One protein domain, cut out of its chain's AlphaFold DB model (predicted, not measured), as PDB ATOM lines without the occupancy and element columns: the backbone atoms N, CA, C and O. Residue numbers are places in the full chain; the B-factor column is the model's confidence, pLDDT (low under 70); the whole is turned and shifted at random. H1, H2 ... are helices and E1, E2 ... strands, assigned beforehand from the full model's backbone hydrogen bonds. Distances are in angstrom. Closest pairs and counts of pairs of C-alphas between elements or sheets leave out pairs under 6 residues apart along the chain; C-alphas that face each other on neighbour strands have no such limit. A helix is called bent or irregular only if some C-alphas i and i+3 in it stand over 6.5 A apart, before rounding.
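Overview. This is residues 3 to 39, 46 to 172 and 185 to 218 of the 291 residues of an uncharacterized protein of Zancudomyces culisetae (UniProt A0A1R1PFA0). One twisted sheet of seven antiparallel strands makes the middle layer, with the long helix H7 and the shorter H5 packed on one face and the small helices H2 and H3 on the other, over the part of the sheet with the short strands E3, E5 and E4. Residues 22 to 39, with H1, stick out as an arm at one end, while H6 sits off the sheet in the loop between E6 and E7. The printed part has 198 residues with seven named helices and seven named strands, in the order E1 H1 E2 E3 H2 H3 E4 E5 H4 H5 E6 H6 E7 H7, and the sheet order is E1 E2 E7 E6 E3 E5 E4. The class is mixed, helices and strands. The whole is compact, with a radius of gyration of the C-alphas of 18.1 A, and spans 55 by 42 by 33 A.

Along the chain. E1, residues 10 to 19, begins with C-alpha 10 at (20.924, 34.233, 17.865) and is 26.2 A long. H1 follows at residues 25 to 37, 18.7 A, and E2 at residues 49 to 57, 25.8 A. E3 is residues 67 to 71, H2 residues 72 to 81, H3 residues 83 to 88, E4 residues 91 to 95 and E5 residues 99 to 103. H4 is residues 106 to 114, and H5, residues 117 to 127, is 15.3 A long. E6, residues 134 to 142, measures 24.0 A and begins with C-alpha 134 at (5.962, 52.034, 20.516). H6 is residues 152 to 156, and E7, residues 160 to 168, is 25.6 A long. H7, residues 187 to 216, is 41.3 A long and ends with C-alpha 216 at (35.292, 44.438, 8.641). H2 is irregular, with C-alphas 73 and 76 7.7 A apart; H7 is only just irregular, with C-alphas 210 and 213 6.52 A apart, and has a kink of 36 degrees near residue 209.

Arrangement. In the sheet, edge strand E1 is antiparallel to E2, with N 14 and O 54 2.8 A apart. E2 is antiparallel to E7, with N 53 and O 164 at 2.9 A, and E7 to E6, with N 163 and O 140 at 2.7 A. E6 is antiparallel to E3, with N 69 and O 139 at 2.8 A, and E3 to E5, with N 68 and O 102 at 2.8 A. E5 and edge strand E4 form a hairpin, with N 93 and O 101 at 2.8 A. These pairs are within hydrogen-bond range. There are two split strand-helix-strand units, each with two strands that run the same way and another between them: E3, H2 H3, E4, around E5, has a right-handed crossover, and E5, H4 H5, E6, around E3, a left-handed one. The sheet has helices on both faces, making three layers. H2 is over E3 at a height over the sheet of 9.1 A, and touches H3 only at the corner, about perpendicular at 76 degrees, with C-alphas 79 and 86 closest at 5.0 A. On the opposite face, H7 comes closest to E6 at the C-alphas of Cys 134 and Gly 194, 6.5 A apart. H5 and H7 are close but not clearly touching, with C-alphas 117 and 205 closest at 7.4 A, at a shallow tilt of 24 degrees, opposite ways. H4 only grazes the sheet with residues 106 to 109. H1 and H6 are not on the sheet. Every O i to N i+4 pair is within hydrogen-bond range in H1, H3, H4 and H5; the counts are 4 of 6 in H2, 23 of 26 in H7 and 0 of 1 in H6, where 2 of 2 O i to N i+3 pairs are within range.

Size, cuts and confidence. The C-alphas of Leu 25 and Thr 218, the two farthest apart, are 58.0 A apart. Residues 40 to 45 are not printed, with 15.7 A from C-alpha 39 to 46, nor are 173 to 184, with 13.9 A from C-alpha 172 to 185. Of the links that are printed whole, none is long. Mean pLDDT of the printed part is 80.7; 44 residues are under 70, among them 20 to 39 and 152 to 158.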
ATOM      1  N   THR A   3      10.649  33.141  26.131       93.06
ATOM      2  CA  THR A   3      11.879  32.797  25.414       93.06
ATOM      3  C   THR A   3      11.528  32.301  24.020       93.06
ATOM      4  O   THR A   3      10.587  31.525  23.867       93.06
ATOM      5  N   ALA A   4      12.265  32.771  23.021       90.19
ATOM      6  CA  ALA A   4      12.097  32.402  21.624       90.19
ATOM      7  C   ALA A   4      13.437  31.976  21.010       90.19
ATOM      8  O   ALA A   4      14.505  32.417  21.438       90.19
ATOM      9  N   TYR A   5      13.349  31.122  19.994       91.12
ATOM     10  CA  TYR A   5      14.464  30.538  19.250       91.12
ATOM     11  C   TYR A   5      14.107  30.547  17.761       91.12
ATOM     12  O   TYR A   5      12.922  30.504  17.429       91.12
ATOM     13  N   GLY A   6      15.097  30.565  16.865       83.31
ATOM     14  CA  GLY A   6      14.827  30.369  15.432       83.31
ATOM     15  C   GLY A   6      15.711  31.132  14.450       83.31
ATOM     16  O   GLY A   6      15.559  30.940  13.248       83.31
ATOM     17  N   ARG A   7      16.642  31.975  14.914       86.00
ATOM     18  CA  ARG A   7      17.574  32.700  14.036       86.00
ATOM     19  C   ARG A   7      18.989  32.156  14.200       86.00
ATOM     20  O   ARG A   7      19.426  31.910  15.313       86.00
ATOM     21  N   ARG A   8      19.709  31.968  13.090       84.25
ATOM     22  CA  ARG A   8      21.006  31.266  13.062       84.25
ATOM     23  C   ARG A   8      22.067  31.878  13.984       84.25
ATOM     24  O   ARG A   8      22.757  31.131  14.659       84.25
ATOM     25  N   ASN A   9      22.175  33.208  14.009       84.56
ATOM     26  CA  ASN A   9      23.212  33.923  14.768       84.56
ATOM     27  C   ASN A   9      22.746  34.341  16.177       84.56
ATOM     28  O   ASN A   9      23.447  35.071  16.880       84.56
ATOM     29  N   VAL A  10      21.541  33.915  16.577       88.12
ATOM     30  CA  VAL A  10      20.924  34.233  17.865       88.12
ATOM     31  C   VAL A  10      20.562  32.922  18.553       88.12
ATOM     32  O   VAL A  10      19.582  32.267  18.199       88.12
ATOM     33  N   GLU A  11      21.339  32.551  19.567       89.75
ATOM     34  CA  GLU A  11      21.120  31.341  20.361       89.75
ATOM     35  C   GLU A  11      19.747  31.352  21.038       89.75
ATOM     36  O   GLU A  11      19.100  30.315  21.142       89.75
ATOM     37  N   TYR A  12      19.305  32.515  21.523       91.56
ATOM     38  CA  TYR A  12      17.997  32.700  22.145       91.56
ATOM     39  C   TYR A  12      17.602  34.175  22.186       91.56
ATOM     40  O   TYR A  12      18.451  35.062  22.247       91.56
ATOM     41  N   VAL A  13      16.302  34.436  22.269       93.38
ATOM     42  CA  VAL A  13      15.750  35.737  22.656       93.38
ATOM     43  C   VAL A  13      14.984  35.555  23.952       93.38
ATOM     44  O   VAL A  13      14.029  34.784  24.009       93.38
ATOM     45  N   ARG A  14      15.394  36.255  25.006       94.38
ATOM     46  CA  ARG A  14      14.635  36.360  26.254       94.38
ATOM     47  C   ARG A  14      13.908  37.683  26.267       94.38
ATOM     48  O   ARG A  14      14.517  38.715  26.024       94.38
ATOM     49  N   GLY A  15      12.623  37.645  26.576       92.06
ATOM     50  CA  GLY A  15      11.821  38.847  26.692       92.06
ATOM     51  C   GLY A  15      11.081  38.905  28.012       92.06
ATOM     52  O   GLY A  15      10.617  37.889  28.550       92.06
ATOM     53  N   TYR A  16      10.925  40.109  28.537       90.75
ATOM     54  CA  TYR A  16       9.964  40.365  29.592       90.75
ATOM     55  C   TYR A  16       9.250  41.687  29.347       90.75
ATOM     56  O   TYR A  16       9.800  42.620  28.773       90.75
ATOM     57  N   ILE A  17       7.990  41.726  29.768       85.19
ATOM     58  CA  ILE A  17       7.141  42.905  29.674       85.19
ATOM     59  C   ILE A  17       7.024  43.455  31.085       85.19
ATOM     60  O   ILE A  17       6.575  42.754  31.998       85.19
ATOM     61  N   LYS A  18       7.467  44.690  31.266       81.75
ATOM     62  CA  LYS A  18       7.369  45.445  32.501       81.75
ATOM     63  C   LYS A  18       6.187  46.391  32.384       81.75
ATOM     64  O   LYS A  18       6.229  47.385  31.665       81.75
ATOM     65  N   LEU A  19       5.124  46.048  33.097       70.62
ATOM     66  CA  LEU A  19       3.958  46.903  33.265       70.62
ATOM     67  C   LEU A  19       4.121  47.723  34.543       70.62
ATOM     68  O   LEU A  19       4.831  47.306  35.468       70.62
ATOM     69  N   ARG A  20       3.453  48.876  34.618       66.56
ATOM     70  CA  ARG A  20       3.399  49.620  35.876       66.56
ATOM     71  C   ARG A  20       2.784  48.759  36.988       66.56
ATOM     72  O   ARG A  20       1.787  48.074  36.751       66.56
ATOM     73  N   PRO A  21       3.341  48.802  38.212       62.38
ATOM     74  CA  PRO A  21       2.676  48.221  39.368       62.38
ATOM     75  C   PRO A  21       1.342  48.938  39.616       62.38
ATOM     76  O   PRO A  21       1.185  50.111  39.273       62.38
ATOM     77  N   ARG A  22       0.385  48.230  40.226       58.69
ATOM     78  CA  ARG A  22      -0.923  48.784  40.603       58.69
ATOM     79  C   ARG A  22      -0.725  50.080  41.400       58.69
ATOM     80  O   ARG A  22       0.028  50.101  42.371       58.69
ATOM     81  N   GLN A  23      -1.375  51.158  40.968       59.78
ATOM     82  CA  GLN A  23      -1.330  52.437  41.671       59.78
ATOM     83  C   GLN A  23      -2.334  52.403  42.830       59.78
ATOM     84  O   GLN A  23      -3.542  52.401  42.607       59.78
ATOM     85  N   ASP A  24      -1.836  52.359  44.066       54.09
ATOM     86  CA  ASP A  24      -2.657  52.531  45.270       54.09
ATOM     87  C   ASP A  24      -2.891  54.025  45.570       54.09
ATOM     88  O   ASP A  24      -2.205  54.898  45.035       54.09
ATOM     89  N   LEU A  25      -3.827  54.344  46.474       52.47
ATOM     90  CA  LEU A  25      -4.205  55.718  46.863       52.47
ATOM     91  C   LEU A  25      -2.994  56.614  47.218       52.47
ATOM     92  O   LEU A  25      -2.976  57.810  46.933       52.47
ATOM     93  N   VAL A  26      -1.944  56.021  47.795       58.50
ATOM     94  CA  VAL A  26      -0.678  56.689  48.153       58.50
ATOM     95  C   VAL A  26       0.091  57.176  46.917       58.50
ATOM     96  O   VAL A  26       0.753  58.212  46.967       58.50
ATOM     97  N   TYR A  27       0.005  56.455  45.799       60.25
ATOM     98  CA  TYR A  27       0.619  56.845  44.531       60.25
ATOM     99  C   TYR A  27      -0.128  58.024  43.892       60.25
ATOM    100  O   TYR A  27       0.506  58.982  43.456       60.25
ATOM    101  N   TYR A  28      -1.466  58.021  43.937       56.91
ATOM    102  CA  TYR A  28      -2.282  59.161  43.498       56.91
ATOM    103  C   TYR A  28      -1.977  60.430  44.296       56.91
ATOM    104  O   TYR A  28      -1.783  61.493  43.711       56.91
ATOM    105  N   LEU A  29      -1.857  60.318  45.622       57.31
ATOM    106  CA  LEU A  29      -1.485  61.448  46.474       57.31
ATOM    107  C   LEU A  29      -0.079  61.975  46.146       57.31
ATOM    108  O   LEU A  29       0.109  63.186  46.072       57.31
ATOM    109  N   LYS A  30       0.894  61.094  45.867       60.75
ATOM    110  CA  LYS A  30       2.228  61.504  45.394       60.75
ATOM    111  C   LYS A  30       2.175  62.224  44.045       60.75
ATOM    112  O   LYS A  30       2.869  63.224  43.883       60.75
ATOM    113  N   ASN A  31       1.341  61.771  43.112       57.50
ATOM    114  CA  ASN A  31       1.186  62.405  41.802       57.50
ATOM    115  C   ASN A  31       0.490  63.769  41.882       57.50
ATOM    116  O   ASN A  31       0.890  64.689  41.176       57.50
ATOM    117  N   ILE A  32      -0.485  63.937  42.780       58.25
ATOM    118  CA  ILE A  32      -1.113  65.239  43.043       58.25
ATOM    119  C   ILE A  32      -0.097  66.199  43.673       58.25
ATOM    120  O   ILE A  32       0.034  67.331  43.220       58.25
ATOM    121  N   ILE A  33       0.672  65.744  44.668       56.03
ATOM    122  CA  ILE A  33       1.687  66.578  45.325       56.03
ATOM    123  C   ILE A  33       2.773  66.994  44.324       56.03
ATOM    124  O   ILE A  33       3.059  68.182  44.217       56.03
ATOM    125  N   ASN A  34       3.310  66.057  43.535       53.44
ATOM    126  CA  ASN A  34       4.306  66.348  42.496       53.44
ATOM    127  C   ASN A  34       3.736  67.219  41.358       53.44
ATOM    128  O   ASN A  34       4.458  68.031  40.776       53.44
ATOM    129  N   GLY A  35       2.444  67.082  41.047       50.50
ATOM    130  CA  GLY A  35       1.746  67.905  40.059       50.50
ATOM    131  C   GLY A  35       1.536  69.355  40.506       50.50
ATOM    132  O   GLY A  35       1.503  70.247  39.664       50.50
ATOM    133  N   VAL A  36       1.447  69.607  41.817       52.62
ATOM    134  CA  VAL A  36       1.259  70.954  42.383       52.62
ATOM    135  C   VAL A  36       2.593  71.672  42.633       52.62
ATOM    136  O   VAL A  36       2.660  72.887  42.468       52.62
ATOM    137  N   THR A  37       3.674  70.964  42.981       44.97
ATOM    138  CA  THR A  37       4.979  71.590  43.285       44.97
ATOM    139  C   THR A  37       5.930  71.728  42.097       44.97
ATOM    140  O   THR A  37       6.887  72.496  42.182       44.97
ATOM    141  N   THR A  38       5.686  71.053  40.972       41.41
ATOM    142  CA  THR A  38       6.645  71.026  39.855       41.41
ATOM    143  C   THR A  38       5.963  71.257  38.511       41.41
ATOM    144  O   THR A  38       5.748  70.334  37.734       41.41
ATOM    145  N   MET A  39       5.702  72.525  38.177       41.66
ATOM    146  CA  MET A  39       5.249  72.928  36.837       41.66
ATOM    147  C   MET A  39       6.280  72.682  35.714       41.66
ATOM    148  O   MET A  39       6.000  73.059  34.583       41.66
ATOM    149  N   GLU A  46       7.622  58.188  33.988       50.75
ATOM    150  CA  GLU A  46       6.350  57.498  34.030       50.75
ATOM    151  C   GLU A  46       6.233  56.575  32.796       50.75
ATOM    152  O   GLU A  46       5.444  56.785  31.878       50.75
ATOM    153  N   VAL A  47       7.067  55.530  32.743       49.84
ATOM    154  CA  VAL A  47       6.988  54.497  31.692       49.84
ATOM    155  C   VAL A  47       5.716  53.676  31.899       49.84
ATOM    156  O   VAL A  47       5.505  53.084  32.955       49.84
ATOM    157  N   GLU A  48       4.830  53.722  30.915       62.97
ATOM    158  CA  GLU A  48       3.493  53.122  30.903       62.97
ATOM    159  C   GLU A  48       3.538  51.603  30.635       62.97
ATOM    160  O   GLU A  48       2.928  50.821  31.369       62.97
ATOM    161  N   GLY A  49       4.421  51.169  29.733       72.00
ATOM    162  CA  GLY A  49       4.858  49.783  29.574       72.00
ATOM    163  C   GLY A  49       6.212  49.713  28.864       72.00
ATOM    164  O   GLY A  49       6.536  50.565  28.039       72.00
ATOM    165  N   GLU A  50       7.028  48.717  29.196       85.12
ATOM    166  CA  GLU A  50       8.344  48.495  28.582       85.12
ATOM    167  C   GLU A  50       8.514  47.014  28.243       85.12
ATOM    168  O   GLU A  50       8.282  46.149  29.087       85.12
ATOM    169  N   ILE A  51       8.923  46.708  27.016       89.31
ATOM    170  CA  ILE A  51       9.426  45.385  26.645       89.31
ATOM    171  C   ILE A  51      10.941  45.465  26.681       89.31
ATOM    172  O   ILE A  51      11.536  46.266  25.965       89.31
ATOM    173  N   GLU A  52      11.572  44.598  27.459       93.81
ATOM    174  CA  GLU A  52      13.003  44.359  27.329       93.81
ATOM    175  C   GLU A  52      13.222  43.040  26.595       93.81
ATOM    176  O   GLU A  52      12.654  42.005  26.963       93.81
ATOM    177  N   LEU A  53      14.046  43.087  25.551       95.38
ATOM    178  CA  LEU A  53      14.458  41.940  24.752       95.38
ATOM    179  C   LEU A  53      15.967  41.760  24.877       95.38
ATOM    180  O   LEU A  53      16.719  42.695  24.633       95.38
ATOM    181  N   SER A  54      16.416  40.558  25.218       94.81
ATOM    182  CA  SER A  54      17.824  40.168  25.290       94.81
ATOM    183  C   SER A  54      18.097  39.041  24.299       94.81
ATOM    184  O   SER A  54      17.620  37.919  24.473       94.81
ATOM    185  N   PHE A  55      18.882  39.338  23.273       93.88
ATOM    186  CA  PHE A  55      19.315  38.417  22.231       93.88
ATOM    187  C   PHE A  55      20.684  37.856  22.624       93.88
ATOM    188  O   PHE A  55      21.667  38.595  22.664       93.88
ATOM    189  N   GLY A  56      20.747  36.562  22.937       91.75
ATOM    190  CA  GLY A  56      22.007  35.848  23.127       91.75
ATOM    191  C   GLY A  56      22.634  35.550  21.770       91.75
ATOM    192  O   GLY A  56      22.037  34.835  20.972       91.75
ATOM    193  N   LEU A  57      23.804  36.116  21.498       89.62
ATOM    194  CA  LEU A  57      24.513  35.973  20.226       89.62
ATOM    195  C   LEU A  57      25.577  34.876  20.315       89.62
ATOM    196  O   LEU A  57      26.184  34.694  21.377       89.62
ATOM    197  N   ASP A  58      25.837  34.194  19.194       82.50
ATOM    198  CA  ASP A  58      26.879  33.164  19.135       82.50
ATOM    199  C   ASP A  58      28.252  33.763  19.490       82.50
ATOM    200  O   ASP A  58      28.693  34.821  19.018       82.50
ATOM    201  N   LYS A  59      28.940  33.055  20.378       73.69
ATOM    202  CA  LYS A  59      30.242  33.421  20.924       73.69
ATOM    203  C   LYS A  59      31.352  33.340  19.886       73.69
ATOM    204  O   LYS A  59      32.366  34.006  20.079       73.69
ATOM    205  N   ASN A  60      31.184  32.563  18.826       73.69
ATOM    206  CA  ASN A  60      32.201  32.379  17.798       73.69
ATOM    207  C   ASN A  60      32.095  33.418  16.679       73.69
ATOM    208  O   ASN A  60      33.120  33.795  16.115       73.69
ATOM    209  N   ASP A  61      30.890  33.919  16.410       71.12
ATOM    210  CA  ASP A  61      30.636  34.713  15.205       71.12
ATOM    211  C   ASP A  61      30.951  36.200  15.394       71.12
ATOM    212  O   ASP A  61      31.511  36.843  14.512       71.12
ATOM    213  N   LEU A  62      30.654  36.766  16.564       76.62
ATOM    214  CA  LEU A  62      30.832  38.198  16.812       76.62
ATOM    215  C   LEU A  62      32.205  38.504  17.444       76.62
ATOM    216  O   LEU A  62      32.599  37.845  18.395       76.62
ATOM    217  N   GLN A  63      32.948  39.526  17.026       77.00
ATOM    218  CA  GLN A  63      34.102  39.980  17.818       77.00
ATOM    219  C   GLN A  63      33.656  40.650  19.128       77.00
ATOM    220  O   GLN A  63      32.631  41.322  19.172       77.00
ATOM    221  N   GLY A  64      34.426  40.490  20.212       81.06
ATOM    222  CA  GLY A  64      34.120  41.147  21.488       81.06
ATOM    223  C   GLY A  64      33.984  42.660  21.299       81.06
ATOM    224  O   GLY A  64      34.925  43.302  20.830       81.06
ATOM    225  N   THR A  65      32.814  43.213  21.619       88.56
ATOM    226  CA  THR A  65      32.473  44.627  21.425       88.56
ATOM    227  C   THR A  65      31.510  45.091  22.512       88.56
ATOM    228  O   THR A  65      30.561  44.378  22.842       88.56
ATOM    229  N   VAL A  66      31.721  46.317  23.001       92.19
ATOM    230  CA  VAL A  66      30.756  47.043  23.836       92.19
ATOM    231  C   VAL A  66      30.278  48.306  23.113       92.19
ATOM    232  O   VAL A  66      31.076  49.152  22.697       92.19
ATOM    233  N   MET A  67      28.961  48.440  22.963       94.19
ATOM    234  CA  MET A  67      28.299  49.649  22.472       94.19
ATOM    235  C   MET A  67      26.929  49.827  23.118       94.19
ATOM    236  O   MET A  67      26.252  48.849  23.422       94.19
ATOM    237  N   ALA A  68      26.471  51.064  23.251       95.88
ATOM    238  CA  ALA A  68      25.116  51.361  23.676       95.88
ATOM    239  C   ALA A  68      24.597  52.650  23.035       95.88
ATOM    240  O   ALA A  68      25.321  53.639  22.965       95.88
ATOM    241  N   ILE A  69      23.344  52.631  22.589       95.50
ATOM    242  CA  ILE A  69      22.561  53.792  22.168       95.50
ATOM    243  C   ILE A  69      21.488  54.009  23.226       95.50
ATOM    244  O   ILE A  69      20.724  53.093  23.525       95.50
ATOM    245  N   TYR A  70      21.436  55.203  23.802       94.12
ATOM    246  CA  TYR A  70      20.493  55.531  24.868       94.12
ATOM    247  C   TYR A  70      20.160  57.028  24.892       94.12
ATOM    248  O   TYR A  70      20.879  57.826  24.286       94.12
ATOM    249  N   PRO A  71      19.113  57.459  25.622       91.38
ATOM    250  CA  PRO A  71      18.762  58.865  25.715       91.38
ATOM    251  C   PRO A  71      19.848  59.652  26.442       91.38
ATOM    252  O   PRO A  71      20.310  59.271  27.522       91.38
ATOM    253  N   LYS A  72      20.205  60.814  25.900       91.75
ATOM    254  CA  LYS A  72      21.191  61.734  26.473       91.75
ATOM    255  C   LYS A  72      20.880  62.095  27.926       91.75
ATOM    256  O   LYS A  72      21.789  62.217  28.745       91.75
ATOM    257  N   THR A  73      19.599  62.226  28.263       90.06
ATOM    258  CA  THR A  73      19.130  62.514  29.629       90.06
ATOM    259  C   THR A  73      19.487  61.410  30.626       90.06
ATOM    260  O   THR A  73      19.663  61.690  31.809       90.06
ATOM    261  N   GLN A  74      19.657  60.169  30.162       89.31
ATOM    262  CA  GLN A  74      19.986  59.005  30.988       89.31
ATOM    263  C   GLN A  74      21.474  58.626  30.946       89.31
ATOM    264  O   GLN A  74      21.885  57.728  31.677       89.31
ATOM    265  N   SER A  75      22.294  59.329  30.159       90.00
ATOM    266  CA  SER A  75      23.706  58.995  29.911       90.00
ATOM    267  C   SER A  75      24.511  58.763  31.187       90.00
ATOM    268  O   SER A  75      25.157  57.729  31.342       90.00
ATOM    269  N   LYS A  76      24.409  59.686  32.152       90.44
ATOM    270  CA  LYS A  76      25.106  59.559  33.437       90.44
ATOM    271  C   LYS A  76      24.621  58.343  34.230       90.44
ATOM    272  O   LYS A  76      25.429  57.539  34.672       90.44
ATOM    273  N   LYS A  77      23.302  58.173  34.350       91.31
ATOM    274  CA  LYS A  77      22.684  57.061  35.088       91.31
ATOM    275  C   LYS A  77      23.077  55.704  34.502       91.31
ATOM    276  O   LYS A  77      23.349  54.781  35.257       91.31
ATOM    277  N   ILE A  78      23.098  55.586  33.175       90.69
ATOM    278  CA  ILE A  78      23.455  54.345  32.484       90.69
ATOM    279  C   ILE A  78      24.938  54.043  32.670       90.69
ATOM    280  O   ILE A  78      25.260  52.926  33.057       90.69
ATOM    281  N   LYS A  79      25.826  55.026  32.472       89.94
ATOM    282  CA  LYS A  79      27.269  54.847  32.699       89.94
ATOM    283  C   LYS A  79      27.572  54.441  34.140       89.94
ATOM    284  O   LYS A  79      28.269  53.460  34.343       89.94
ATOM    285  N   ASP A  80      26.976  55.113  35.120       89.94
ATOM    286  CA  ASP A  80      27.194  54.800  36.539       89.94
ATOM    287  C   ASP A  80      26.632  53.412  36.924       89.94
ATOM    288  O   ASP A  80      27.140  52.754  37.832       89.94
ATOM    289  N   ALA A  81      25.571  52.949  36.250       89.56
ATOM    290  CA  ALA A  81      24.939  51.657  36.521       89.56
ATOM    291  C   ALA A  81      25.589  50.477  35.779       89.56
ATOM    292  O   ALA A  81      25.383  49.326  36.178       89.56
ATOM    293  N   ARG A  82      26.327  50.738  34.694       91.38
ATOM    294  CA  ARG A  82      26.836  49.718  33.774       91.38
ATOM    295  C   ARG A  82      28.349  49.758  33.660       91.38
ATOM    296  O   ARG A  82      28.919  50.553  32.917       91.38
ATOM    297  N   TYR A  83      28.974  48.813  34.355       91.06
ATOM    298  CA  TYR A  83      30.422  48.633  34.394       91.06
ATOM    299  C   TYR A  83      31.036  48.447  33.003       91.06
ATOM    300  O   TYR A  83      32.111  48.973  32.725       91.06
ATOM    301  N   ASP A  84      30.365  47.693  32.133       92.19
ATOM    302  CA  ASP A  84      30.835  47.440  30.779       92.19
ATOM    303  C   ASP A  84      30.906  48.730  29.951       92.19
ATOM    304  O   ASP A  84      31.942  49.031  29.359       92.19
ATOM    305  N   ILE A  85      29.846  49.538  29.965       94.25
ATOM    306  CA  ILE A  85      29.825  50.818  29.249       94.25
ATOM    307  C   ILE A  85      30.852  51.785  29.846       94.25
ATOM    308  O   ILE A  85      31.635  52.366  29.098       94.25
ATOM    309  N   GLU A  86      30.872  51.942  31.173       93.38
ATOM    310  CA  GLU A  86      31.794  52.847  31.875       93.38
ATOM    311  C   GLU A  86      33.257  52.543  31.537       93.38
ATOM    312  O   GLU A  86      34.043  53.449  31.257       93.38
ATOM    313  N   LEU A  87      33.628  51.261  31.550       91.44
ATOM    314  CA  LEU A  87      35.014  50.856  31.381       91.44
ATOM    315  C   LEU A  87      35.447  50.803  29.913       91.44
ATOM    316  O   LEU A  87      36.574  51.189  29.577       91.44
ATOM    317  N   PHE A  88      34.597  50.276  29.030       92.38
ATOM    318  CA  PHE A  88      35.002  49.969  27.660       92.38
ATOM    319  C   PHE A  88      34.684  51.098  26.676       92.38
ATOM    320  O   PHE A  88      35.497  51.339  25.779       92.38
ATOM    321  N   CYS A  89      33.605  51.857  26.873       92.56
ATOM    322  CA  CYS A  89      33.206  52.929  25.961       92.56
ATOM    323  C   CYS A  89      33.802  54.288  26.363       92.56
ATOM    324  O   CYS A  89      33.151  55.117  26.995       92.56
ATOM    325  N   GLU A  90      35.042  54.550  25.940       78.56
ATOM    326  CA  GLU A  90      35.733  55.826  26.205       78.56
ATOM    327  C   GLU A  90      35.074  57.026  25.523       78.56
ATOM    328  O   GLU A  90      35.139  58.150  26.024       78.56
ATOM    329  N   LYS A  91      34.468  56.803  24.353       85.00
ATOM    330  CA  LYS A  91      33.880  57.864  23.543       85.00
ATOM    331  C   LYS A  91      32.370  57.741  23.528       85.00
ATOM    332  O   LYS A  91      31.804  56.669  23.321       85.00
ATOM    333  N   THR A  92      31.727  58.886  23.709       91.12
ATOM    334  CA  THR A  92      30.294  59.047  23.506       91.12
ATOM    335  C   THR A  92      30.082  60.077  22.416       91.12
ATOM    336  O   THR A  92      30.679  61.154  22.444       91.12
ATOM    337  N   VAL A  93      29.257  59.732  21.439       92.56
ATOM    338  CA  VAL A  93      28.955  60.564  20.279       92.56
ATOM    339  C   VAL A  93      27.461  60.835  20.279       92.56
ATOM    340  O   VAL A  93      26.669  59.954  20.599       92.56
ATOM    341  N   LYS A  94      27.062  62.057  19.935       90.25
ATOM    342  CA  LYS A  94      25.643  62.373  19.766       90.25
ATOM    343  C   LYS A  94      25.106  61.654  18.530       90.25
ATOM    344  O   LYS A  94      25.754  61.671  17.484       90.25
ATOM    345  N   VAL A  95      23.934  61.057  18.681       85.12
ATOM    346  CA  VAL A  95      23.137  60.470  17.606       85.12
ATOM    347  C   VAL A  95      21.795  61.188  17.662       85.12
ATOM    348  O   VAL A  95      21.157  61.198  18.707       85.12
ATOM    349  N   GLY A  96      21.405  61.886  16.604       79.38
ATOM    350  CA  GLY A  96      20.204  62.716  16.643       79.38
ATOM    351  C   GLY A  96      20.250  63.855  17.670       79.38
ATOM    352  O   GLY A  96      21.310  64.404  18.003       79.38
ATOM    353  N   LYS A  97      19.064  64.265  18.136       79.31
ATOM    354  CA  LYS A  97      18.899  65.431  19.024       79.31
ATOM    355  C   LYS A  97      18.961  65.045  20.500       79.31
ATOM    356  O   LYS A  97      19.410  65.856  21.318       79.31
ATOM    357  N   GLY A  98      18.564  63.826  20.835       86.31
ATOM    358  CA  GLY A  98      18.376  63.366  22.204       86.31
ATOM    359  C   GLY A  98      18.919  61.972  22.480       86.31
ATOM    360  O   GLY A  98      18.798  61.535  23.624       86.31
ATOM    361  N   LEU A  99      19.574  61.307  21.521       90.94
ATOM    362  CA  LEU A  99      20.299  60.056  21.756       90.94
ATOM    363  C   LEU A  99      21.821  60.268  21.839       90.94
ATOM    364  O   LEU A  99      22.420  61.209  21.307       90.94
ATOM    365  N   GLU A 100      22.472  59.358  22.549       94.50
ATOM    366  CA  GLU A 100      23.919  59.239  22.639       94.50
ATOM    367  C   GLU A 100      24.334  57.799  22.345       94.50
ATOM    368  O   GLU A 100      23.720  56.852  22.829       94.50
ATOM    369  N   LEU A 101      25.400  57.650  21.561       95.81
ATOM    370  CA  LEU A 101      26.063  56.389  21.270       95.81
ATOM    371  C   LEU A 101      27.379  56.330  22.045       95.81
ATOM    372  O   LEU A 101      28.323  57.061  21.738       95.81
ATOM    373  N   ALA A 102      27.452  55.448  23.031       96.19
ATOM    374  CA  ALA A 102      28.693  55.027  23.657       96.19
ATOM    375  C   ALA A 102      29.258  53.833  22.885       96.19
ATOM    376  O   ALA A 102      28.565  52.837  22.698       96.19
ATOM    377  N   VAL A 103      30.504  53.921  22.425       93.88
ATOM    378  CA  VAL A 103      31.170  52.846  21.670       93.88
ATOM    379  C   VAL A 103      32.589  52.642  22.169       93.88
ATOM    380  O   VAL A 103      33.279  53.594  22.534       93.88
ATOM    381  N   GLU A 104      33.043  51.391  22.149       91.69
ATOM    382  CA  GLU A 104      34.442  51.048  22.422       91.69
ATOM    383  C   GLU A 104      35.392  51.624  21.355       91.69
ATOM    384  O   GLU A 104      36.483  52.092  21.680       91.69
ATOM    385  N   HIS A 105      34.968  51.655  20.085       91.19
ATOM    386  CA  HIS A 105      35.753  52.207  18.981       91.19
ATOM    387  C   HIS A 105      34.881  52.924  17.938       91.19
ATOM    388  O   HIS A 105      33.760  52.506  17.655       91.19
ATOM    389  N   MET A 106      35.413  53.987  17.324       90.50
ATOM    390  CA  MET A 106      34.677  54.808  16.347       90.50
ATOM    391  C   MET A 106      34.326  54.056  15.061       90.50
ATOM    392  O   MET A 106      33.272  54.300  14.495       90.50
ATOM    393  N   GLU A 107      35.150  53.089  14.651       89.25
ATOM    394  CA  GLU A 107      34.838  52.253  13.483       89.25
ATOM    395  C   GLU A 107      33.494  51.523  13.651       89.25
ATOM    396  O   GLU A 107      32.736  51.418  12.695       89.25
ATOM    397  N   ILE A 108      33.129  51.104  14.871       89.31
ATOM    398  CA  ILE A 108      31.827  50.466  15.134       89.31
ATOM    399  C   ILE A 108      30.683  51.439  14.834       89.31
ATOM    400  O   ILE A 108      29.708  51.053  14.193       89.31
ATOM    401  N   ARG A 109      30.807  52.710  15.241       91.12
ATOM    402  CA  ARG A 109      29.828  53.750  14.886       91.12
ATOM    403  C   ARG A 109      29.691  53.859  13.373       91.12
ATOM    404  O   ARG A 109      28.570  53.904  12.880       91.12
ATOM    405  N   ASP A 110      30.807  53.932  12.656       90.25
ATOM    406  CA  ASP A 110      30.781  54.141  11.210       90.25
ATOM    407  C   ASP A 110      30.116  52.946  10.501       90.25
ATOM    408  O   ASP A 110      29.285  53.144   9.617       90.25
ATOM    409  N   ARG A 111      30.330  51.713  10.983       89.31
ATOM    410  CA  ARG A 111      29.598  50.523  10.504       89.31
ATOM    411  C   ARG A 111      28.103  50.558  10.818       89.31
ATOM    412  O   ARG A 111      27.290  50.206   9.969       89.31
ATOM    413  N   LEU A 112      27.707  51.018  12.004       90.25
ATOM    414  CA  LEU A 112      26.286  51.197  12.344       90.25
ATOM    415  C   LEU A 112      25.619  52.293  11.499       90.25
ATOM    416  O   LEU A 112      24.419  52.219  11.229       90.25
ATOM    417  N   GLN A 113      26.386  53.307  11.091       90.56
ATOM    418  CA  GLN A 113      25.933  54.333  10.159       90.56
ATOM    419  C   GLN A 113      25.728  53.747   8.760       90.56
ATOM    420  O   GLN A 113      24.681  53.984   8.163       90.56
ATOM    421  N   GLU A 114      26.694  52.969   8.257       88.81
ATOM    422  CA  GLU A 114      26.604  52.254   6.973       88.81
ATOM    423  C   GLU A 114      25.406  51.296   6.937       88.81
ATOM    424  O   GLU A 114      24.718  51.203   5.923       88.81
ATOM    425  N   LEU A 115      25.114  50.633   8.060       89.50
ATOM    426  CA  LEU A 115      23.941  49.772   8.226       89.50
ATOM    427  C   LEU A 115      22.608  50.539   8.157       89.50
ATOM    428  O   LEU A 115      21.555  49.938   7.963       89.50
ATOM    429  N   GLY A 116      22.631  51.855   8.376       90.38
ATOM    430  CA  GLY A 116      21.432  52.678   8.526       90.38
ATOM    431  C   GLY A 116      20.766  52.566   9.902       90.38
ATOM    432  O   GLY A 116      19.751  53.221  10.131       90.38
ATOM    433  N   PHE A 117      21.339  51.810  10.846       91.31
ATOM    434  CA  PHE A 117      20.745  51.601  12.172       91.31
ATOM    435  C   PHE A 117      20.732  52.880  13.017       91.31
ATOM    436  O   PHE A 117      19.767  53.151  13.725       91.31
ATOM    437  N   ILE A 118      21.775  53.710  12.903       90.38
ATOM    438  CA  ILE A 118      21.810  55.027  13.562       90.38
ATOM    439  C   ILE A 118      20.647  55.893  13.070       90.38
ATOM    440  O   ILE A 118      19.921  56.460  13.878       90.38
ATOM    441  N   LYS A 119      20.427  55.933  11.753       89.88
ATOM    442  CA  LYS A 119      19.334  56.700  11.150       89.88
ATOM    443  C   LYS A 119      17.963  56.161  11.571       89.88
ATOM    444  O   LYS A 119      17.084  56.954  11.876       89.88
ATOM    445  N   PHE A 120      17.801  54.838  11.638       90.19
ATOM    446  CA  PHE A 120      16.587  54.199  12.159       90.19
ATOM    447  C   PHE A 120      16.277  54.660  13.595       90.19
ATOM    448  O   PHE A 120      15.170  55.110  13.868       90.19
ATOM    449  N   MET A 121      17.276  54.654  14.485       88.56
ATOM    450  CA  MET A 121      17.117  55.136  15.865       88.56
ATOM    451  C   MET A 121      16.801  56.639  15.943       88.56
ATOM    452  O   MET A 121      16.022  57.059  16.792       88.56
ATOM    453  N   GLU A 122      17.383  57.463  15.067       86.62
ATOM    454  CA  GLU A 122      17.063  58.898  14.987       86.62
ATOM    455  C   GLU A 122      15.624  59.147  14.521       86.62
ATOM    456  O   GLU A 122      14.973  60.067  15.017       86.62
ATOM    457  N   THR A 123      15.122  58.344  13.581       84.88
ATOM    458  CA  THR A 123      13.726  58.405  13.135       84.88
ATOM    459  C   THR A 123      12.780  58.011  14.264       84.88
ATOM    460  O   THR A 123      11.855  58.763  14.553       84.88
ATOM    461  N   GLU A 124      13.066  56.919  14.976       82.38
ATOM    462  CA  GLU A 124      12.300  56.497  16.159       82.38
ATOM    463  C   GLU A 124      12.281  57.579  17.255       82.38
ATOM    464  O   GLU A 124      11.254  57.810  17.894       82.38
ATOM    465  N   GLU A 125      13.388  58.304  17.450       79.75
ATOM    466  CA  GLU A 125      13.449  59.432  18.387       79.75
ATOM    467  C   GLU A 125      12.533  60.595  17.961       79.75
ATOM    468  O   GLU A 125      11.857  61.198  18.797       79.75
ATOM    469  N   GLN A 126      12.524  60.931  16.666       76.19
ATOM    470  CA  GLN A 126      11.759  62.055  16.118       76.19
ATOM    471  C   GLN A 126      10.260  61.772  16.045       76.19
ATOM    472  O   GLN A 126       9.456  62.669  16.307       76.19
ATOM    473  N   GLU A 127       9.887  60.549  15.680       72.00
ATOM    474  CA  GLU A 127       8.491  60.123  15.592       72.00
ATOM    475  C   GLU A 127       7.890  59.841  16.981       72.00
ATOM    476  O   GLU A 127       6.672  59.926  17.164       72.00
ATOM    477  N   GLY A 128       8.733  59.588  17.992       63.31
ATOM    478  CA  GLY A 128       8.306  59.259  19.350       63.31
ATOM    479  C   GLY A 128       7.498  57.956  19.391       63.31
ATOM    480  O   GLY A 128       7.689  57.068  18.572       63.31
ATOM    481  N   ASN A 129       6.533  57.844  20.313       57.25
ATOM    482  CA  ASN A 129       5.537  56.757  20.279       57.25
ATOM    483  C   ASN A 129       4.541  56.886  19.094       57.25
ATOM    484  O   ASN A 129       3.557  56.150  19.040       57.25
ATOM    485  N   GLY A 130       4.722  57.844  18.174       60.84
ATOM    486  CA  GLY A 130       3.795  58.111  17.071       60.84
ATOM    487  C   GLY A 130       3.636  56.937  16.094       60.84
ATOM    488  O   GLY A 130       4.478  56.048  16.052       60.84
ATOM    489  N   LYS A 131       2.528  56.950  15.323       57.34
ATOM    490  CA  LYS A 131       1.998  55.968  14.328       57.34
ATOM    491  C   LYS A 131       1.927  54.486  14.741       57.34
ATOM    492  O   LYS A 131       0.925  53.842  14.449       57.34
ATOM    493  N   SER A 132       2.958  53.966  15.394       63.50
ATOM    494  CA  SER A 132       3.150  52.579  15.807       63.50
ATOM    495  C   SER A 132       2.930  52.347  17.309       63.50
ATOM    496  O   SER A 132       2.954  51.205  17.753       63.50
ATOM    497  N   GLY A 133       2.734  53.394  18.122       70.38
ATOM    498  CA  GLY A 133       2.440  53.259  19.557       70.38
ATOM    499  C   GLY A 133       3.580  52.657  20.389       70.38
ATOM    500  O   GLY A 133       3.369  52.266  21.537       70.38
ATOM    501  N   CYS A 134       4.784  52.547  19.830       78.88
ATOM    502  CA  CYS A 134       5.962  52.034  20.516       78.88
ATOM    503  C   CYS A 134       7.240  52.658  19.945       78.88
ATOM    504  O   CYS A 134       7.267  53.054  18.784       78.88
ATOM    505  N   SER A 135       8.315  52.702  20.735       85.50
ATOM    506  CA  SER A 135       9.622  53.233  20.309       85.50
ATOM    507  C   SER A 135      10.784  52.472  20.952       85.50
ATOM    508  O   SER A 135      10.692  52.071  22.118       85.50
ATOM    509  N   ILE A 136      11.884  52.252  20.222       88.81
ATOM    510  CA  ILE A 136      13.121  51.739  20.838       88.81
ATOM    511  C   ILE A 136      13.797  52.870  21.618       88.81
ATOM    512  O   ILE A 136      14.197  53.883  21.052       88.81
ATOM    513  N   THR A 137      13.960  52.695  22.928       88.44
ATOM    514  CA  THR A 137      14.529  53.723  23.813       88.44
ATOM    515  C   THR A 137      15.993  53.484  24.139       88.44
ATOM    516  O   THR A 137      16.749  54.437  24.313       88.44
ATOM    517  N   GLU A 138      16.410  52.225  24.225       92.56
ATOM    518  CA  GLU A 138      17.776  51.842  24.564       92.56
ATOM    519  C   GLU A 138      18.157  50.590  23.786       92.56
ATOM    520  O   GLU A 138      17.381  49.639  23.717       92.56
ATOM    521  N   VAL A 139      19.369  50.568  23.240       95.81
ATOM    522  CA  VAL A 139      19.972  49.387  22.620       95.81
ATOM    523  C   VAL A 139      21.380  49.252  23.157       95.81
ATOM    524  O   VAL A 139      22.161  50.191  23.080       95.81
ATOM    525  N   THR A 140      21.739  48.093  23.687       95.06
ATOM    526  CA  THR A 140      23.096  47.806  24.146       95.06
ATOM    527  C   THR A 140      23.565  46.479  23.600       95.06
ATOM    528  O   THR A 140      22.872  45.485  23.746       95.06
ATOM    529  N   LEU A 141      24.774  46.439  23.058       93.81
ATOM    530  CA  LEU A 141      25.481  45.211  22.738       93.81
ATOM    531  C   LEU A 141      26.727  45.131  23.612       93.81
ATOM    532  O   LEU A 141      27.522  46.068  23.636       93.81
ATOM    533  N   SER A 142      26.896  44.022  24.323       92.00
ATOM    534  CA  SER A 142      28.060  43.822  25.180       92.00
ATOM    535  C   SER A 142      28.480  42.361  25.227       92.00
ATOM    536  O   SER A 142      27.643  41.461  25.322       92.00
ATOM    537  N   ASP A 143      29.790  42.136  25.171       89.31
ATOM    538  CA  ASP A 143      30.447  40.863  25.483       89.31
ATOM    539  C   ASP A 143      30.963  40.804  26.931       89.31
ATOM    540  O   ASP A 143      31.706  39.890  27.288       89.31
ATOM    541  N   GLN A 144      30.615  41.802  27.748       88.88
ATOM    542  CA  GLN A 144      31.116  42.003  29.104       88.88
ATOM    543  C   GLN A 144      29.956  42.032  30.110       88.88
ATOM    544  O   GLN A 144      28.837  42.419  29.763       88.88
ATOM    545  N   PRO A 145      30.183  41.633  31.374       87.50
ATOM    546  CA  PRO A 145      29.135  41.673  32.381       87.50
ATOM    547  C   PRO A 145      28.716  43.128  32.672       87.50
ATOM    548  O   PRO A 145      29.580  43.987  32.859       87.50
ATOM    549  N   PRO A 146      27.406  43.421  32.791       88.25
ATOM    550  CA  PRO A 146      26.928  44.778  33.071       88.25
ATOM    551  C   PRO A 146      27.278  45.242  34.491       88.25
ATOM    552  O   PRO A 146      27.384  46.436  34.754       88.25
ATOM    553  N   ILE A 147      27.468  44.300  35.418       88.25
ATOM    554  CA  ILE A 147      27.870  44.566  36.800       88.25
ATOM    555  C   ILE A 147      29.347  44.232  36.941       88.25
ATOM    556  O   ILE A 147      29.797  43.187  36.472       88.25
ATOM    557  N   ARG A 148      30.083  45.093  37.654       85.69
ATOM    558  CA  ARG A 148      31.504  44.876  37.924       85.69
ATOM    559  C   ARG A 148      31.719  43.497  38.567       85.69
ATOM    560  O   ARG A 148      31.222  43.264  39.674       85.69
ATOM    561  N   PRO A 149      32.477  42.604  37.918       82.69
ATOM    562  CA  PRO A 149      32.726  41.273  38.440       82.69
ATOM    563  C   PRO A 149      33.568  41.361  39.713       82.69
ATOM    564  O   PRO A 149      34.501  42.163  39.810       82.69
ATOM    565  N   LYS A 150      33.228  40.533  40.706       78.00
ATOM    566  CA  LYS A 150      33.948  40.477  41.990       78.00
ATOM    567  C   LYS A 150      35.009  39.381  41.989       78.00
ATOM    568  O   LYS A 150      35.940  39.426  42.792       78.00
ATOM    569  N   LYS A 151      34.861  38.385  41.111       72.06
ATOM    570  CA  LYS A 151      35.761  37.240  40.973       72.06
ATOM    571  C   LYS A 151      36.127  37.014  39.507       72.06
ATOM    572  O   LYS A 151      35.369  37.334  38.602       72.06
ATOM    573  N   MET A 152      37.267  36.359  39.283       67.31
ATOM    574  CA  MET A 152      37.716  35.928  37.948       67.31
ATOM    575  C   MET A 152      36.714  35.031  37.216       67.31
ATOM    576  O   MET A 152      36.633  35.062  35.996       67.31
ATOM    577  N   GLN A 153      35.957  34.221  37.953       68.88
ATOM    578  CA  GLN A 153      34.959  33.324  37.368       68.88
ATOM    579  C   GLN A 153      33.799  34.101  36.731       68.88
ATOM    580  O   GLN A 153      33.251  33.657  35.727       68.88
ATOM    581  N   ASP A 154      33.500  35.292  37.256       69.06
ATOM    582  CA  ASP A 154      32.431  36.168  36.771       69.06
ATOM    583  C   ASP A 154      32.812  36.861  35.447       69.06
ATOM    584  O   ASP A 154      31.947  37.371  34.744       69.06
ATOM    585  N   LEU A 155      34.104  36.881  35.096       65.88
ATOM    586  CA  LEU A 155      34.620  37.472  33.855       65.88
ATOM    587  C   LEU A 155      34.486  36.550  32.642       65.88
ATOM    588  O   LEU A 155      34.541  37.013  31.508       65.88
ATOM    589  N   ASN A 156      34.330  35.242  32.865       59.16
ATOM    590  CA  ASN A 156      34.285  34.248  31.792       59.16
ATOM    591  C   ASN A 156      32.849  33.923  31.355       59.16
ATOM    592  O   ASN A 156      32.580  32.871  30.766       59.16
ATOM    593  N   THR A 157      31.902  34.822  31.632       61.81
ATOM    594  CA  THR A 157      30.595  34.797  30.987       61.81
ATOM    595  C   THR A 157      30.803  35.263  29.554       61.81
ATOM    596  O   THR A 157      30.562  36.420  29.240       61.81
ATOM    597  N   ASN A 158      31.288  34.376  28.681       62.91
ATOM    598  CA  ASN A 158      31.445  34.619  27.241       62.91
ATOM    599  C   ASN A 158      30.083  34.842  26.552       62.91
ATOM    600  O   ASN A 158      29.840  34.287  25.496       62.91
ATOM    601  N   ILE A 159      29.128  35.518  27.178       76.19
ATOM    602  CA  ILE A 159      27.784  35.710  26.665       76.19
ATOM    603  C   ILE A 159      27.775  37.085  26.021       76.19
ATOM    604  O   ILE A 159      27.982  38.094  26.688       76.19
ATOM    605  N   LYS A 160      27.554  37.097  24.711       88.62
ATOM    606  CA  LYS A 160      27.348  38.317  23.943       88.62
ATOM    607  C   LYS A 160      25.860  38.568  23.918       88.62
ATOM    608  O   LYS A 160      25.107  37.714  23.457       88.62
ATOM    609  N   ILE A 161      25.439  39.692  24.475       91.81
ATOM    610  CA  ILE A 161      24.022  40.013  24.596       91.81
ATOM    611  C   ILE A 161      23.766  41.339  23.903       91.81
ATOM    612  O   ILE A 161      24.383  42.350  24.244       91.81
ATOM    613  N   LEU A 162      22.842  41.322  22.945       94.25
ATOM    614  CA  LEU A 162      22.174  42.521  22.455       94.25
ATOM    615  C   LEU A 162      20.884  42.691  23.263       94.25
ATOM    616  O   LEU A 162      19.974  41.877  23.155       94.25
ATOM    617  N   THR A 163      20.808  43.728  24.084       94.94
ATOM    618  CA  THR A 163      19.612  44.099  24.839       94.94
ATOM    619  C   THR A 163      18.966  45.319  24.208       94.94
ATOM    620  O   THR A 163      19.655  46.293  23.921       94.94
ATOM    621  N   ALA A 164      17.649  45.299  24.044       95.75
ATOM    622  CA  ALA A 164      16.876  46.452  23.619       95.75
ATOM    623  C   ALA A 164      15.696  46.692  24.558       95.75
ATOM    624  O   ALA A 164      15.043  45.740  24.990       95.75
ATOM    625  N   LYS A 165      15.414  47.962  24.842       92.50
ATOM    626  CA  LYS A 165      14.210  48.402  25.543       92.50
ATOM    627  C   LYS A 165      13.288  49.082  24.552       92.50
ATOM    628  O   LYS A 165      13.689  50.010  23.853       92.50
ATOM    629  N   ILE A 166      12.059  48.596  24.499       90.31
ATOM    630  CA  ILE A 166      10.994  49.117  23.656       90.31
ATOM    631  C   ILE A 166       9.938  49.682  24.589       90.31
ATOM    632  O   ILE A 166       9.310  48.947  25.353       90.31
ATOM    633  N   LYS A 167       9.741  50.995  24.540       86.00
ATOM    634  CA  LYS A 167       8.636  51.637  25.238       86.00
ATOM    635  C   LYS A 167       7.351  51.347  24.476       86.00
ATOM    636  O   LYS A 167       7.312  51.515  23.261       86.00
ATOM    637  N   ILE A 168       6.317  50.928  25.194       80.06
ATOM    638  CA  ILE A 168       4.962  50.777  24.668       80.06
ATOM    639  C   ILE A 168       4.117  51.906  25.244       80.06
ATOM    640  O   ILE A 168       4.198  52.208  26.439       80.06
ATOM    641  N   ASP A 169       3.311  52.526  24.396       71.38
ATOM    642  CA  ASP A 169       2.244  53.408  24.835       71.38
ATOM    643  C   ASP A 169       1.100  52.576  25.423       71.38
ATOM    644  O   ASP A 169       0.503  51.752  24.725       71.38
ATOM    645  N   THR A 170       0.821  52.743  26.717       61.03
ATOM    646  CA  THR A 170      -0.320  52.069  27.357       61.03
ATOM    647  C   THR A 170      -1.388  53.068  27.769       61.03
ATOM    648  O   THR A 170      -2.199  52.745  28.641       61.03
ATOM    649  N   SER A 171      -1.386  54.273  27.193       53.50
ATOM    650  CA  SER A 171      -2.408  55.268  27.469       53.50
ATOM    651  C   SER A 171      -3.770  54.752  26.991       53.50
ATOM    652  O   SER A 171      -4.158  54.835  25.832       53.50
ATOM    653  N   VAL A 172      -4.528  54.179  27.927       44.69
ATOM    654  CA  VAL A 172      -5.980  54.061  27.815       44.69
ATOM    655  C   VAL A 172      -6.511  55.470  28.057       44.69
ATOM    656  O   VAL A 172      -6.749  55.872  29.196       44.69
ATOM    657  N   GLY A 185      -9.670  46.879  17.618       48.75
ATOM    658  CA  GLY A 185      -9.764  47.370  16.251       48.75
ATOM    659  C   GLY A 185      -8.754  48.461  15.930       48.75
ATOM    660  O   GLY A 185      -8.809  49.558  16.470       48.75
ATOM    661  N   SER A 186      -7.870  48.167  14.976       51.34
ATOM    662  CA  SER A 186      -6.912  49.067  14.317       51.34
ATOM    663  C   SER A 186      -5.697  49.527  15.133       51.34
ATOM    664  O   SER A 186      -4.587  49.423  14.615       51.34
ATOM    665  N   ASP A 187      -5.831  49.959  16.388       58.12
ATOM    666  CA  ASP A 187      -4.678  50.490  17.137       58.12
ATOM    667  C   ASP A 187      -3.847  49.398  17.827       58.12
ATOM    668  O   ASP A 187      -2.618  49.486  17.856       58.12
ATOM    669  N   SER A 188      -4.476  48.299  18.261       63.91
ATOM    670  CA  SER A 188      -3.748  47.116  18.748       63.91
ATOM    671  C   SER A 188      -2.927  46.435  17.651       63.91
ATOM    672  O   SER A 188      -1.849  45.909  17.922       63.91
ATOM    673  N   ASP A 189      -3.432  46.446  16.415       68.44
ATOM    674  CA  ASP A 189      -2.757  45.831  15.271       68.44
ATOM    675  C   ASP A 189      -1.569  46.688  14.822       68.44
ATOM    676  O   ASP A 189      -0.474  46.158  14.667       68.44
ATOM    677  N   LYS A 190      -1.716  48.022  14.772       70.81
ATOM    678  CA  LYS A 190      -0.587  48.944  14.537       70.81
ATOM    679  C   LYS A 190       0.506  48.825  15.599       70.81
ATOM    680  O   LYS A 190       1.684  48.874  15.260       70.81
ATOM    681  N   GLN A 191       0.136  48.663  16.874       72.56
ATOM    682  CA  GLN A 191       1.105  48.437  17.952       72.56
ATOM    683  C   GLN A 191       1.850  47.117  17.787       72.56
ATOM    684  O   GLN A 191       3.067  47.052  17.959       72.56
ATOM    685  N   LYS A 192       1.125  46.058  17.429       78.62
ATOM    686  CA  LYS A 192       1.704  44.744  17.166       78.62
ATOM    687  C   LYS A 192       2.668  44.791  15.976       78.62
ATOM    688  O   LYS A 192       3.790  44.301  16.098       78.62
ATOM    689  N   ASP A 193       2.262  45.426  14.881       81.69
ATOM    690  CA  ASP A 193       3.082  45.607  13.680       81.69
ATOM    691  C   ASP A 193       4.317  46.471  13.968       81.69
ATOM    692  O   ASP A 193       5.429  46.110  13.587       81.69
ATOM    693  N   GLY A 194       4.157  47.537  14.755       83.44
ATOM    694  CA  GLY A 194       5.260  48.370  15.229       83.44
ATOM    695  C   GLY A 194       6.288  47.606  16.062       83.44
ATOM    696  O   GLY A 194       7.495  47.782  15.886       83.44
ATOM    697  N   ILE A 195       5.830  46.726  16.958       86.50
ATOM    698  CA  ILE A 195       6.720  45.848  17.727       86.50
ATOM    699  C   ILE A 195       7.446  44.879  16.788       86.50
ATOM    700  O   ILE A 195       8.644  44.658  16.971       86.50
ATOM    701  N   TYR A 196       6.767  44.317  15.784       88.25
ATOM    702  CA  TYR A 196       7.406  43.424  14.816       88.25
ATOM    703  C   TYR A 196       8.500  44.119  14.012       88.25
ATOM    704  O   TYR A 196       9.593  43.565  13.922       88.25
ATOM    705  N   GLU A 197       8.255  45.331  13.516       88.50
ATOM    706  CA  GLU A 197       9.253  46.126  12.790       88.50
ATOM    707  C   GLU A 197      10.516  46.346  13.638       88.50
ATOM    708  O   GLU A 197      11.643  46.123  13.192       88.50
ATOM    709  N   LYS A 198      10.339  46.694  14.915       90.69
ATOM    710  CA  LYS A 198      11.449  46.904  15.855       90.69
ATOM    711  C   LYS A 198      12.204  45.612  16.150       90.69
ATOM    712  O   LYS A 198      13.433  45.608  16.197       90.69
ATOM    713  N   VAL A 199      11.491  44.501  16.337       91.12
ATOM    714  CA  VAL A 199      12.113  43.180  16.515       91.12
ATOM    715  C   VAL A 199      12.888  42.775  15.263       91.12
ATOM    716  O   VAL A 199      13.993  42.247  15.383       91.12
ATOM    717  N   GLU A 200      12.355  43.040  14.072       90.19
ATOM    718  CA  GLU A 200      13.018  42.764  12.801       90.19
ATOM    719  C   GLU A 200      14.297  43.593  12.642       90.19
ATOM    720  O   GLU A 200      15.351  43.023  12.348       90.19
ATOM    721  N   ALA A 201      14.245  44.893  12.944       91.75
ATOM    722  CA  ALA A 201      15.411  45.774  12.946       91.75
ATOM    723  C   ALA A 201      16.503  45.280  13.913       91.75
ATOM    724  O   ALA A 201      17.681  45.231  13.553       91.75
ATOM    725  N   LEU A 202      16.128  44.842  15.121       93.44
ATOM    726  CA  LEU A 202      17.061  44.262  16.097       93.44
ATOM    727  C   LEU A 202      17.656  42.936  15.619       93.44
ATOM    728  O   LEU A 202      18.846  42.678  15.813       93.44
ATOM    729  N   CYS A 203      16.859  42.103  14.955       91.38
ATOM    730  CA  CYS A 203      17.364  40.873  14.370       91.38
ATOM    731  C   CYS A 203      18.328  41.153  13.204       91.38
ATOM    732  O   CYS A 203      19.359  40.489  13.089       91.38
ATOM    733  N   TYR A 204      18.033  42.146  12.363       90.88
ATOM    734  CA  TYR A 204      18.920  42.569  11.283       90.88
ATOM    735  C   TYR A 204      20.243  43.119  11.824       90.88
ATOM    736  O   TYR A 204      21.312  42.728  11.354       90.88
ATOM    737  N   LEU A 205      20.181  43.934  12.884       91.62
ATOM    738  CA  LEU A 205      21.366  44.372  13.615       91.62
ATOM    739  C   LEU A 205      22.167  43.168  14.126       91.62
ATOM    740  O   LEU A 205      23.371  43.112  13.900       91.62
ATOM    741  N   SER A 206      21.524  42.188  14.769       90.31
ATOM    742  CA  SER A 206      22.225  41.014  15.307       90.31
ATOM    743  C   SER A 206      22.976  40.223  14.228       90.31
ATOM    744  O   SER A 206      24.139  39.869  14.423       90.31
ATOM    745  N   ASP A 207      22.363  40.029  13.057       88.44
ATOM    746  CA  ASP A 207      22.992  39.333  11.933       88.44
ATOM    747  C   ASP A 207      24.139  40.135  11.324       88.44
ATOM    748  O   ASP A 207      25.181  39.570  10.976       88.44
ATOM    749  N   TYR A 208      23.958  41.450  11.186       88.12
ATOM    750  CA  TYR A 208      25.007  42.320  10.678       88.12
ATOM    751  C   TYR A 208      26.214  42.325  11.616       88.12
ATOM    752  O   TYR A 208      27.348  42.190  11.159       88.12
ATOM    753  N   MET A 209      25.982  42.421  12.925       85.75
ATOM    754  CA  MET A 209      27.062  42.405  13.909       85.75
ATOM    755  C   MET A 209      27.794  41.061  13.884       85.75
ATOM    756  O   MET A 209      29.019  41.043  13.812       85.75
ATOM    757  N   ALA A 210      27.065  39.942  13.860       81.38
ATOM    758  CA  ALA A 210      27.668  38.611  13.819       81.38
ATOM    759  C   ALA A 210      28.506  38.368  12.551       81.38
ATOM    760  O   ALA A 210      29.571  37.772  12.627       81.38
ATOM    761  N   ARG A 211      28.060  38.836  11.379       79.62
ATOM    762  CA  ARG A 211      28.739  38.536  10.106       79.62
ATOM    763  C   ARG A 211      29.684  39.643   9.663       79.62
ATOM    764  O   ARG A 211      30.858  39.408   9.408       79.62
ATOM    765  N   LYS A 212      29.165  40.861   9.532       76.31
ATOM    766  CA  LYS A 212      29.862  41.960   8.860       76.31
ATOM    767  C   LYS A 212      30.802  42.712   9.771       76.31
ATOM    768  O   LYS A 212      31.904  43.031   9.335       76.31
ATOM    769  N   LEU A 213      30.425  42.965  11.021       75.62
ATOM    770  CA  LEU A 213      31.317  43.677  11.935       75.62
ATOM    771  C   LEU A 213      32.606  42.876  12.182       75.62
ATOM    772  O   LEU A 213      33.699  43.432  12.112       75.62
ATOM    773  N   SER A 214      32.486  41.562  12.383       69.75
ATOM    774  CA  SER A 214      33.630  40.671  12.606       69.75
ATOM    775  C   SER A 214      34.592  40.583  11.419       69.75
ATOM    776  O   SER A 214      35.799  40.471  11.631       69.75
ATOM    777  N   GLU A 215      34.073  40.638  10.189       74.06
ATOM    778  CA  GLU A 215      34.868  40.630   8.953       74.06
ATOM    779  C   GLU A 215      35.549  41.980   8.685       74.06
ATOM    780  O   GLU A 215      36.637  42.021   8.110       74.06
ATOM    781  N   THR A 216      34.896  43.083   9.059       72.62
ATOM    782  CA  THR A 216      35.292  44.438   8.641       72.62
ATOM    783  C   THR A 216      36.134  45.185   9.663       72.62
ATOM    784  O   THR A 216      36.832  46.121   9.280       72.62
ATOM    785  N   LEU A 217      36.107  44.780  10.936       80.38
ATOM    786  CA  LEU A 217      36.960  45.359  11.970       80.38
ATOM    787  C   LEU A 217      38.435  45.144  11.637       80.38
ATOM    788  O   LEU A 217      38.916  44.017  11.479       80.38
ATOM    789  N   THR A 218      39.191  46.239  11.595       82.94
ATOM    790  CA  THR A 218      40.626  46.158  11.314       82.94
ATOM    791  C   THR A 218      41.330  45.327  12.397       82.94
ATOM    792  O   THR A 218      41.061  45.481  13.594       82.94
TER     793      THR A 218